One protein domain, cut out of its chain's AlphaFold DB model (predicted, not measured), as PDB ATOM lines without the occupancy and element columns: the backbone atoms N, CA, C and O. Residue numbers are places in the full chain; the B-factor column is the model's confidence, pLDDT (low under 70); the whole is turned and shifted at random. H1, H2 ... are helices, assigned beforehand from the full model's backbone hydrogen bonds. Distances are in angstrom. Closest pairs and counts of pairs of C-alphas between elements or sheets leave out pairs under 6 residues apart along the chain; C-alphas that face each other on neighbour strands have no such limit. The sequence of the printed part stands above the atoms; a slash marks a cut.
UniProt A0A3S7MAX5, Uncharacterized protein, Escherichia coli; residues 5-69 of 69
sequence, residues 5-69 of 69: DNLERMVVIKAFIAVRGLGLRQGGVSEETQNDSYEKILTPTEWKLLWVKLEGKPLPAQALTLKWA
ATOM      1  N   ASP A   5     551.884 352.578 381.054       91.44
ATOM      2  CA  ASP A   5     553.089 352.489 380.229       91.44
ATOM      3  C   ASP A   5     554.299 353.202 380.872       91.44
ATOM      4  O   ASP A   5     555.392 352.647 380.955       91.44
ATOM      5  N   ASN A   6     554.102 354.394 381.445       91.69
ATOM      6  CA  ASN A   6     555.172 355.088 382.168       91.69
ATOM      7  C   ASN A   6     555.542 354.397 383.489       91.69
ATOM      8  O   ASN A   6     556.710 354.413 383.877       91.69
ATOM      9  N   LEU A   7     554.571 353.790 384.179       91.19
ATOM     10  CA  LEU A   7     554.828 353.013 385.393       91.19
ATOM     11  C   LEU A   7     555.633 351.749 385.083       91.19
ATOM     12  O   LEU A   7     556.592 351.461 385.792       91.19
ATOM     13  N   GLU A   8     555.296 351.043 384.005       91.19
ATOM     14  CA  GLU A   8     556.016 349.850 383.557       91.19
ATOM     15  C   GLU A   8     557.478 350.178 383.221       91.19
ATOM     16  O   GLU A   8     558.392 349.565 383.775       91.19
ATOM     17  N   ARG A   9     557.720 351.240 382.436       91.75
ATOM     18  CA  ARG A   9     559.084 351.736 382.171       91.75
ATOM     19  C   ARG A   9     559.835 352.081 383.454       91.75
ATOM     20  O   ARG A   9     561.014 351.761 383.592       91.75
ATOM     21  N   MET A  10     559.160 352.714 384.413       92.62
ATOM     22  CA  MET A  10     559.780 353.085 385.683       92.62
ATOM     23  C   MET A  10     560.139 351.865 386.542       92.62
ATOM     24  O   MET A  10     561.191 351.872 387.182       92.62
ATOM     25  N   VAL A  11     559.308 350.820 386.560       91.88
ATOM     26  CA  VAL A  11     559.603 349.562 387.270       91.88
ATOM     27  C   VAL A  11     560.838 348.889 386.681       91.88
ATOM     28  O   VAL A  11     561.724 348.494 387.436       91.88
ATOM     29  N   VAL A  12     560.945 348.836 385.350       93.62
ATOM     30  CA  VAL A  12     562.125 348.286 384.666       93.62
ATOM     31  C   VAL A  12     563.388 349.048 385.071       93.62
ATOM     32  O   VAL A  12     564.358 348.436 385.512       93.62
ATOM     33  N   ILE A  13     563.363 350.385 385.028       92.44
ATOM     34  CA  ILE A  13     564.502 351.219 385.455       92.44
ATOM     35  C   ILE A  13     564.875 350.939 386.921       92.44
ATOM     36  O   ILE A  13     566.051 350.754 387.239       92.44
ATOM     37  N   LYS A  14     563.887 350.860 387.820       90.38
ATOM     38  CA  LYS A  14     564.116 350.566 389.244       90.38
ATOM     39  C   LYS A  14     564.731 349.182 389.467       90.38
ATOM     40  O   LYS A  14     565.579 349.055 390.345       90.38
ATOM     41  N   ALA A  15     564.357 348.175 388.677       91.62
ATOM     42  CA  ALA A  15     564.934 346.835 388.770       91.62
ATOM     43  C   ALA A  15     566.439 346.843 388.453       91.62
ATOM     44  O   ALA A  15     567.229 346.303 389.226       91.62
ATOM     45  N   PHE A  16     566.862 347.533 387.389       88.62
ATOM     46  CA  PHE A  16     568.286 347.666 387.058       88.62
ATOM     47  C   PHE A  16     569.075 348.435 388.129       88.62
ATOM     48  O   PHE A  16     570.198 348.051 388.459       88.62
ATOM     49  N   ILE A  17     568.483 349.478 388.720       89.12
ATOM     50  CA  ILE A  17     569.096 350.204 389.844       89.12
ATOM     51  C   ILE A  17     569.257 349.282 391.062       89.12
ATOM     52  O   ILE A  17     570.317 349.279 391.686       89.12
ATOM     53  N   ALA A  18     568.244 348.472 391.382       87.69
ATOM     54  CA  ALA A  18     568.305 347.525 392.493       87.69
ATOM     55  C   ALA A  18     569.405 346.468 392.296       87.69
ATOM     56  O   ALA A  18     570.142 346.183 393.237       87.69
ATOM     57  N   VAL A  19     569.573 345.946 391.076       88.31
ATOM     58  CA  VAL A  19     570.651 344.997 390.740       88.31
ATOM     59  C   VAL A  19     572.031 345.635 390.915       88.31
ATOM     60  O   VAL A  19     572.903 345.032 391.537       88.31
ATOM     61  N   ARG A  20     572.233 346.871 390.438       86.56
ATOM     62  CA  ARG A  20     573.492 347.603 390.666       86.56
ATOM     63  C   ARG A  20     573.748 347.851 392.154       86.56
ATOM     64  O   ARG A  20     574.865 347.650 392.619       86.56
ATOM     65  N   GLY A  21     572.714 348.214 392.917       85.50
ATOM     66  CA  GLY A  21     572.803 348.375 394.372       85.50
ATOM     67  C   GLY A  21     573.158 347.078 395.108       85.50
ATOM     68  O   GLY A  21     573.951 347.099 396.049       85.50
ATOM     69  N   LEU A  22     572.627 345.937 394.659       85.50
ATOM     70  CA  LEU A  22     572.997 344.622 395.182       85.50
ATOM     71  C   LEU A  22     574.457 344.278 394.861       85.50
ATOM     72  O   LEU A  22     575.173 343.804 395.740       85.50
ATOM     73  N   GLY A  23     574.904 344.563 393.635       83.75
ATOM     74  CA  GLY A  23     576.291 344.367 393.217       83.75
ATOM     75  C   GLY A  23     577.278 345.180 394.055       83.75
ATOM     76  O   GLY A  23     578.309 344.646 394.445       83.75
ATOM     77  N   LEU A  24     576.945 346.430 394.398       83.50
ATOM     78  CA  LEU A  24     577.758 347.244 395.312       83.50
ATOM     79  C   LEU A  24     577.858 346.603 396.702       83.50
ATOM     80  O   LEU A  24     578.954 346.474 397.237       83.50
ATOM     81  N   ARG A  25     576.737 346.123 397.262       81.81
ATOM     82  CA  ARG A  25     576.741 345.428 398.562       81.81
ATOM     83  C   ARG A  25     577.567 344.145 398.549       81.81
ATOM     84  O   ARG A  25     578.275 343.887 399.510       81.81
ATOM     85  N   GLN A  26     577.459 343.325 397.506       79.12
ATOM     86  CA  GLN A  26     578.231 342.081 397.418       79.12
ATOM     87  C   GLN A  26     579.710 342.348 397.134       79.12
ATOM     88  O   GLN A  26     580.568 341.757 397.784       79.12
ATOM     89  N   GLY A  27     580.008 343.277 396.225       76.25
ATOM     90  CA  GLY A  27     581.369 343.683 395.884       76.25
ATOM     91  C   GLY A  27     582.135 344.314 397.046       76.25
ATOM     92  O   GLY A  27     583.340 344.126 397.147       76.25
ATOM     93  N   GLY A  28     581.448 345.021 397.949       67.38
ATOM     94  CA  GLY A  28     582.055 345.552 399.173       67.38
ATOM     95  C   GLY A  28     582.281 344.500 400.268       67.38
ATOM     96  O   GLY A  28     583.144 344.677 401.124       67.38
ATOM     97  N   VAL A  29     581.546 343.381 400.253       68.00
ATOM     98  CA  VAL A  29     581.579 342.365 401.326       68.00
ATOM     99  C   VAL A  29     582.513 341.195 401.010       68.00
ATOM    100  O   VAL A  29     583.180 340.698 401.914       68.00
ATOM    101  N   SER A  30     582.590 340.753 399.756       73.69
ATOM    102  CA  SER A  30     583.419 339.609 399.357       73.69
ATOM    103  C   SER A  30     584.896 339.994 399.203       73.69
ATOM    104  O   SER A  30     585.236 340.824 398.366       73.69
ATOM    105  N   GLU A  31     585.794 339.350 399.959       68.31
ATOM    106  CA  GLU A  31     587.248 339.622 399.923       68.31
ATOM    107  C   GLU A  31     587.859 339.479 398.515       68.31
ATOM    108  O   GLU A  31     588.781 340.212 398.160       68.31
ATOM    109  N   GLU A  32     587.306 338.590 397.684       71.31
ATOM    110  CA  GLU A  32     587.748 338.364 396.302       71.31
ATOM    111  C   GLU A  32     587.380 339.512 395.345       71.31
ATOM    112  O   GLU A  32     588.123 339.788 394.405       71.31
ATOM    113  N   THR A  33     586.262 340.207 395.577       71.25
ATOM    114  CA  THR A  33     585.734 341.254 394.678       71.25
ATOM    115  C   THR A  33     585.896 342.670 395.231       71.25
ATOM    116  O   THR A  33     585.750 343.632 394.482       71.25
ATOM    117  N   GLN A  34     586.308 342.839 396.491       71.94
ATOM    118  CA  GLN A  34     586.606 344.150 397.091       71.94
ATOM    119  C   GLN A  34     587.677 344.949 396.344       71.94
ATOM    120  O   GLN A  34     587.664 346.182 396.383       71.94
ATOM    121  N   ASN A  35     588.612 344.262 395.687       78.19
ATOM    122  CA  ASN A  35     589.678 344.885 394.903       78.19
ATOM    123  C   ASN A  35     589.263 345.180 393.456       78.19
ATOM    124  O   ASN A  35     590.028 345.802 392.719       78.19
ATOM    125  N   ASP A  36     588.065 344.763 393.042       80.94
ATOM    126  CA  ASP A  36     587.560 345.090 391.718       80.94
ATOM    127  C   ASP A  36     587.280 346.587 391.592       80.94
ATOM    128  O   ASP A  36     586.838 347.252 392.532       80.94
ATOM    129  N   SER A  37     587.513 347.114 390.389       78.94
ATOM    130  CA  SER A  37     587.200 348.502 390.057       78.94
ATOM    131  C   SER A  37     585.693 348.753 390.118       78.94
ATOM    132  O   SER A  37     584.897 347.962 389.599       78.94
ATOM    133  N   TYR A  38     585.307 349.912 390.657       79.94
ATOM    134  CA  TYR A  38     583.934 350.425 390.635       79.94
ATOM    135  C   TYR A  38     583.329 350.463 389.225       79.94
ATOM    136  O   TYR A  38     582.109 350.385 389.068       79.94
ATOM    137  N   GLU A  39     584.180 350.532 388.200       82.62
ATOM    138  CA  GLU A  39     583.794 350.554 386.790       82.62
ATOM    139  C   GLU A  39     583.098 349.269 386.312       82.62
ATOM    140  O   GLU A  39     582.435 349.284 385.276       82.62
ATOM    141  N   LYS A  40     583.167 348.169 387.082       82.19
ATOM    142  CA  LYS A  40     582.357 346.966 386.822       82.19
ATOM    143  C   LYS A  40     580.859 347.183 387.075       82.19
ATOM    144  O   LYS A  40     580.044 346.456 386.512       82.19
ATOM    145  N   ILE A  41     580.487 348.141 387.929       83.06
ATOM    146  CA  ILE A  41     579.104 348.323 388.408       83.06
ATOM    147  C   ILE A  41     578.553 349.705 388.051       83.06
ATOM    148  O   ILE A  41     577.395 349.824 387.641       83.06
ATOM    149  N   LEU A  42     579.381 350.740 388.187       83.88
ATOM    150  CA  LEU A  42     579.047 352.121 387.864       83.88
ATOM    151  C   LEU A  42     579.866 352.598 386.672       83.88
ATOM    152  O   LEU A  42     581.047 352.305 386.542       83.88
ATOM    153  N   THR A  43     579.259 353.407 385.820       86.62
ATOM    154  CA  THR A  43     579.990 354.125 384.778       86.62
ATOM    155  C   THR A  43     580.950 355.156 385.393       86.62
ATOM    156  O   THR A  43     580.735 355.609 386.525       86.62
ATOM    157  N   PRO A  44     581.978 355.608 384.645       84.38
ATOM    158  CA  PRO A  44     582.925 356.609 385.130       84.38
ATOM    159  C   PRO A  44     582.270 357.891 385.645       84.38
ATOM    160  O   PRO A  44     582.734 358.482 386.612       84.38
ATOM    161  N   THR A  45     581.179 358.328 385.020       86.62
ATOM    162  CA  THR A  45     580.453 359.531 385.443       86.62
ATOM    163  C   THR A  45     579.716 359.313 386.763       86.62
ATOM    164  O   THR A  45     579.722 360.196 387.617       86.62
ATOM    165  N   GLU A  46     579.107 358.141 386.953       87.12
ATOM    166  CA  GLU A  46     578.300 357.821 388.135       87.12
ATOM    167  C   GLU A  46     579.150 357.760 389.410       87.12
ATOM    168  O   GLU A  46     578.803 358.413 390.394       87.12
ATOM    169  N   TRP A  47     580.282 357.044 389.405       85.06
ATOM    170  CA  TRP A  47     581.117 356.939 390.612       85.06
ATOM    171  C   TRP A  47     581.842 358.253 390.934       85.06
ATOM    172  O   TRP A  47     581.951 358.624 392.102       85.06
ATOM    173  N   LYS A  48     582.268 359.012 389.912       87.19
ATOM    174  CA  LYS A  48     582.861 360.348 390.096       87.19
ATOM    175  C   LYS A  48     581.858 361.326 390.697       87.19
ATOM    176  O   LYS A  48     582.208 362.100 391.585       87.19
ATOM    177  N   LEU A  49     580.604 361.275 390.243       88.44
ATOM    178  CA  LEU A  49     579.528 362.072 390.823       88.44
ATOM    179  C   LEU A  49     579.259 361.668 392.278       88.44
ATOM    180  O   LEU A  49     579.100 362.551 393.120       88.44
ATOM    181  N   LEU A  50     579.245 360.361 392.580       84.69
ATOM    182  CA  LEU A  50     579.080 359.849 393.944       84.69
ATOM    183  C   LEU A  50     580.183 360.386 394.866       84.69
ATOM    184  O   LEU A  50     579.881 360.897 395.941       84.69
ATOM    185  N   TRP A  51     581.439 360.341 394.413       86.44
ATOM    186  CA  TRP A  51     582.595 360.849 395.152       86.44
ATOM    187  C   TRP A  51     582.475 362.340 395.461       86.44
ATOM    188  O   TRP A  51     582.564 362.745 396.617       86.44
ATOM    189  N   VAL A  52     582.210 363.164 394.443       88.19
ATOM    190  CA  VAL A  52     582.062 364.617 394.628       88.19
ATOM    191  C   VAL A  52     580.899 364.934 395.574       88.19
ATOM    192  O   VAL A  52     580.991 365.876 396.358       88.19
ATOM    193  N   LYS A  53     579.819 364.144 395.538       87.81
ATOM    194  CA  LYS A  53     578.661 364.320 396.424       87.81
ATOM    195  C   LYS A  53     578.908 363.897 397.872       87.81
ATOM    196  O   LYS A  53     578.384 364.565 398.756       87.81
ATOM    197  N   LEU A  54     579.630 362.803 398.104       85.19
ATOM    198  CA  LEU A  54     579.859 362.245 399.443       85.19
ATOM    199  C   LEU A  54     581.075 362.862 400.133       85.19
ATOM    200  O   LEU A  54     580.985 363.263 401.288       85.19
ATOM    201  N   GLU A  55     582.202 362.950 399.429       84.75
ATOM    202  CA  GLU A  55     583.479 363.370 400.010       84.75
ATOM    203  C   GLU A  55     583.730 364.873 399.872       84.75
ATOM    204  O   GLU A  55     584.482 365.443 400.660       84.75
ATOM    205  N   GLY A  56     583.164 365.526 398.848       82.62
ATOM    206  CA  GLY A  56     583.444 366.939 398.552       82.62
ATOM    207  C   GLY A  56     584.917 367.228 398.214       82.62
ATOM    208  O   GLY A  56     585.342 368.382 398.220       82.62
ATOM    209  N   LYS A  57     585.706 366.182 397.937       84.94
ATOM    210  CA  LYS A  57     587.145 366.231 397.652       84.94
ATOM    211  C   LYS A  57     587.419 366.232 396.145       84.94
ATOM    212  O   LYS A  57     586.570 365.787 395.367       84.94
ATOM    213  N   PRO A  58     588.618 366.674 395.712       85.12
ATOM    214  CA  PRO A  58     589.054 366.480 394.335       85.12
ATOM    215  C   PRO A  58     589.022 364.995 393.953       85.12
ATOM    216  O   PRO A  58     589.157 364.107 394.801       85.12
ATOM    217  N   LEU A  59     588.803 364.735 392.666       86.50
ATOM    218  CA  LEU A  59     588.698 363.380 392.139       86.50
ATOM    219  C   LEU A  59     590.035 362.634 392.277       86.50
ATOM    220  O   LEU A  59     591.080 363.209 391.957       86.50
ATOM    221  N   PRO A  60     590.020 361.363 392.714       84.50
ATOM    222  CA  PRO A  60     591.226 360.552 392.766       84.50
ATOM    223  C   PRO A  60     591.757 360.279 391.352       84.50
ATOM    224  O   PRO A  60     590.994 360.191 390.387       84.50
ATOM    225  N   ALA A  61     593.079 360.128 391.232       78.69
ATOM    226  CA  ALA A  61     593.746 359.848 389.957       78.69
ATOM    227  C   ALA A  61     593.469 358.427 389.429       78.69
ATOM    228  O   ALA A  61     593.575 358.188 388.229       78.69
ATOM    229  N   GLN A  62     593.102 357.497 390.315       78.06
ATOM    230  CA  GLN A  62     592.789 356.109 389.986       78.06
ATOM    231  C   GLN A  62     591.342 355.780 390.367       78.06
ATOM    232  O   GLN A  62     590.798 356.354 391.314       78.06
ATOM    233  N   ALA A  63     590.714 354.879 389.607       73.56
ATOM    234  CA  ALA A  63     589.361 354.417 389.891       73.56
ATOM    235  C   ALA A  63     589.301 353.733 391.264       73.56
ATOM    236  O   ALA A  63     590.198 352.971 391.631       73.56
ATOM    237  N   LEU A  64     588.243 354.027 392.019       80.69
ATOM    238  CA  LEU A  64     588.017 353.438 393.336       80.69
ATOM    239  C   LEU A  64     587.714 351.946 393.207       80.69
ATOM    240  O   LEU A  64     587.156 351.492 392.207       80.69
ATOM    241  N   THR A  65     588.049 351.188 394.244       82.94
ATOM    242  CA  THR A  65     587.660 349.782 394.340       82.94
ATOM    243  C   THR A  65     586.323 349.637 395.059       82.94
ATOM    244  O   THR A  65     585.896 350.534 395.796       82.94
ATOM    245  N   LEU A  66     585.649 348.504 394.860       80.19
ATOM    246  CA  LEU A  66     584.345 348.221 395.472       80.19
ATOM    247  C   LEU A  66     584.368 348.249 397.007       80.19
ATOM    248  O   LEU A  66     583.323 348.440 397.616       80.19
ATOM    249  N   LYS A  67     585.550 348.180 397.631       75.25
ATOM    250  CA  LYS A  67     585.752 348.356 399.077       75.25
ATOM    251  C   LYS A  67     585.309 349.720 399.635       75.25
ATOM    252  O   LYS A  67     585.153 349.847 400.844       75.25
ATOM    253  N   TRP A  68     585.159 350.748 398.795       74.56
ATOM    254  CA  TRP A  68     584.657 352.061 399.230       74.56
ATOM    255  C   TRP A  68     583.124 352.108 399.397       74.56
ATOM    256  O   TRP A  68     582.629 353.000 400.082       74.56
ATOM    257  N   ALA A  69     582.387 351.185 398.759       64.88
ATOM    258  CA  ALA A  69     580.922 351.089 398.829       64.88
ATOM    259  C   ALA A  69     580.427 350.652 400.215       64.88
ATOM    260  O   ALA A  69     579.377 351.180 400.648       64.88
TER     261      ALA A  69
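This is residues 5 to 69 of the 69 residues of an uncharacterized protein of Escherichia coli (UniProt A0A3S7MAX5). A long straight helix, H1, has its first part, residues 5 to 18, sticking out as an arm from a small head, which holds the rest of H1, the shorter helix H2 and two long loop stretches. The printed part has 65 residues with two named helices, H1 then H2, and no named strand; the class is all helix. The whole is loose, with a radius of gyration of the C-alphas of 13.6 A, and spans 42 by 28 by 15 A, only just flat.

H1, residues 5 to 29, and H2, residues 44 to 54, are apart, with no C-alpha of the one within 8 A of the other. A long link of 14 residues, 30 to 43, joins them. Residues 52 to 57, of which 52 to 54 belong to H2, stand free. In H1 and H2 every O i to N i+4 pair is within hydrogen-bond range.

H1 begins at C-alpha 5 (553.089, 352.489, 380.229) and measures 36.9 A from first to last C-alpha. H2 measures 15.7 A and ends at C-alpha 54 (579.859, 362.245, 399.443).

The two C-alphas farthest apart, those of Asp 5 and Ala 61, are 42.4 A apart. The printed part has no cut. Mean pLDDT of the printed part is 83.1; residues 28, 29, 31 and 69 are under 70.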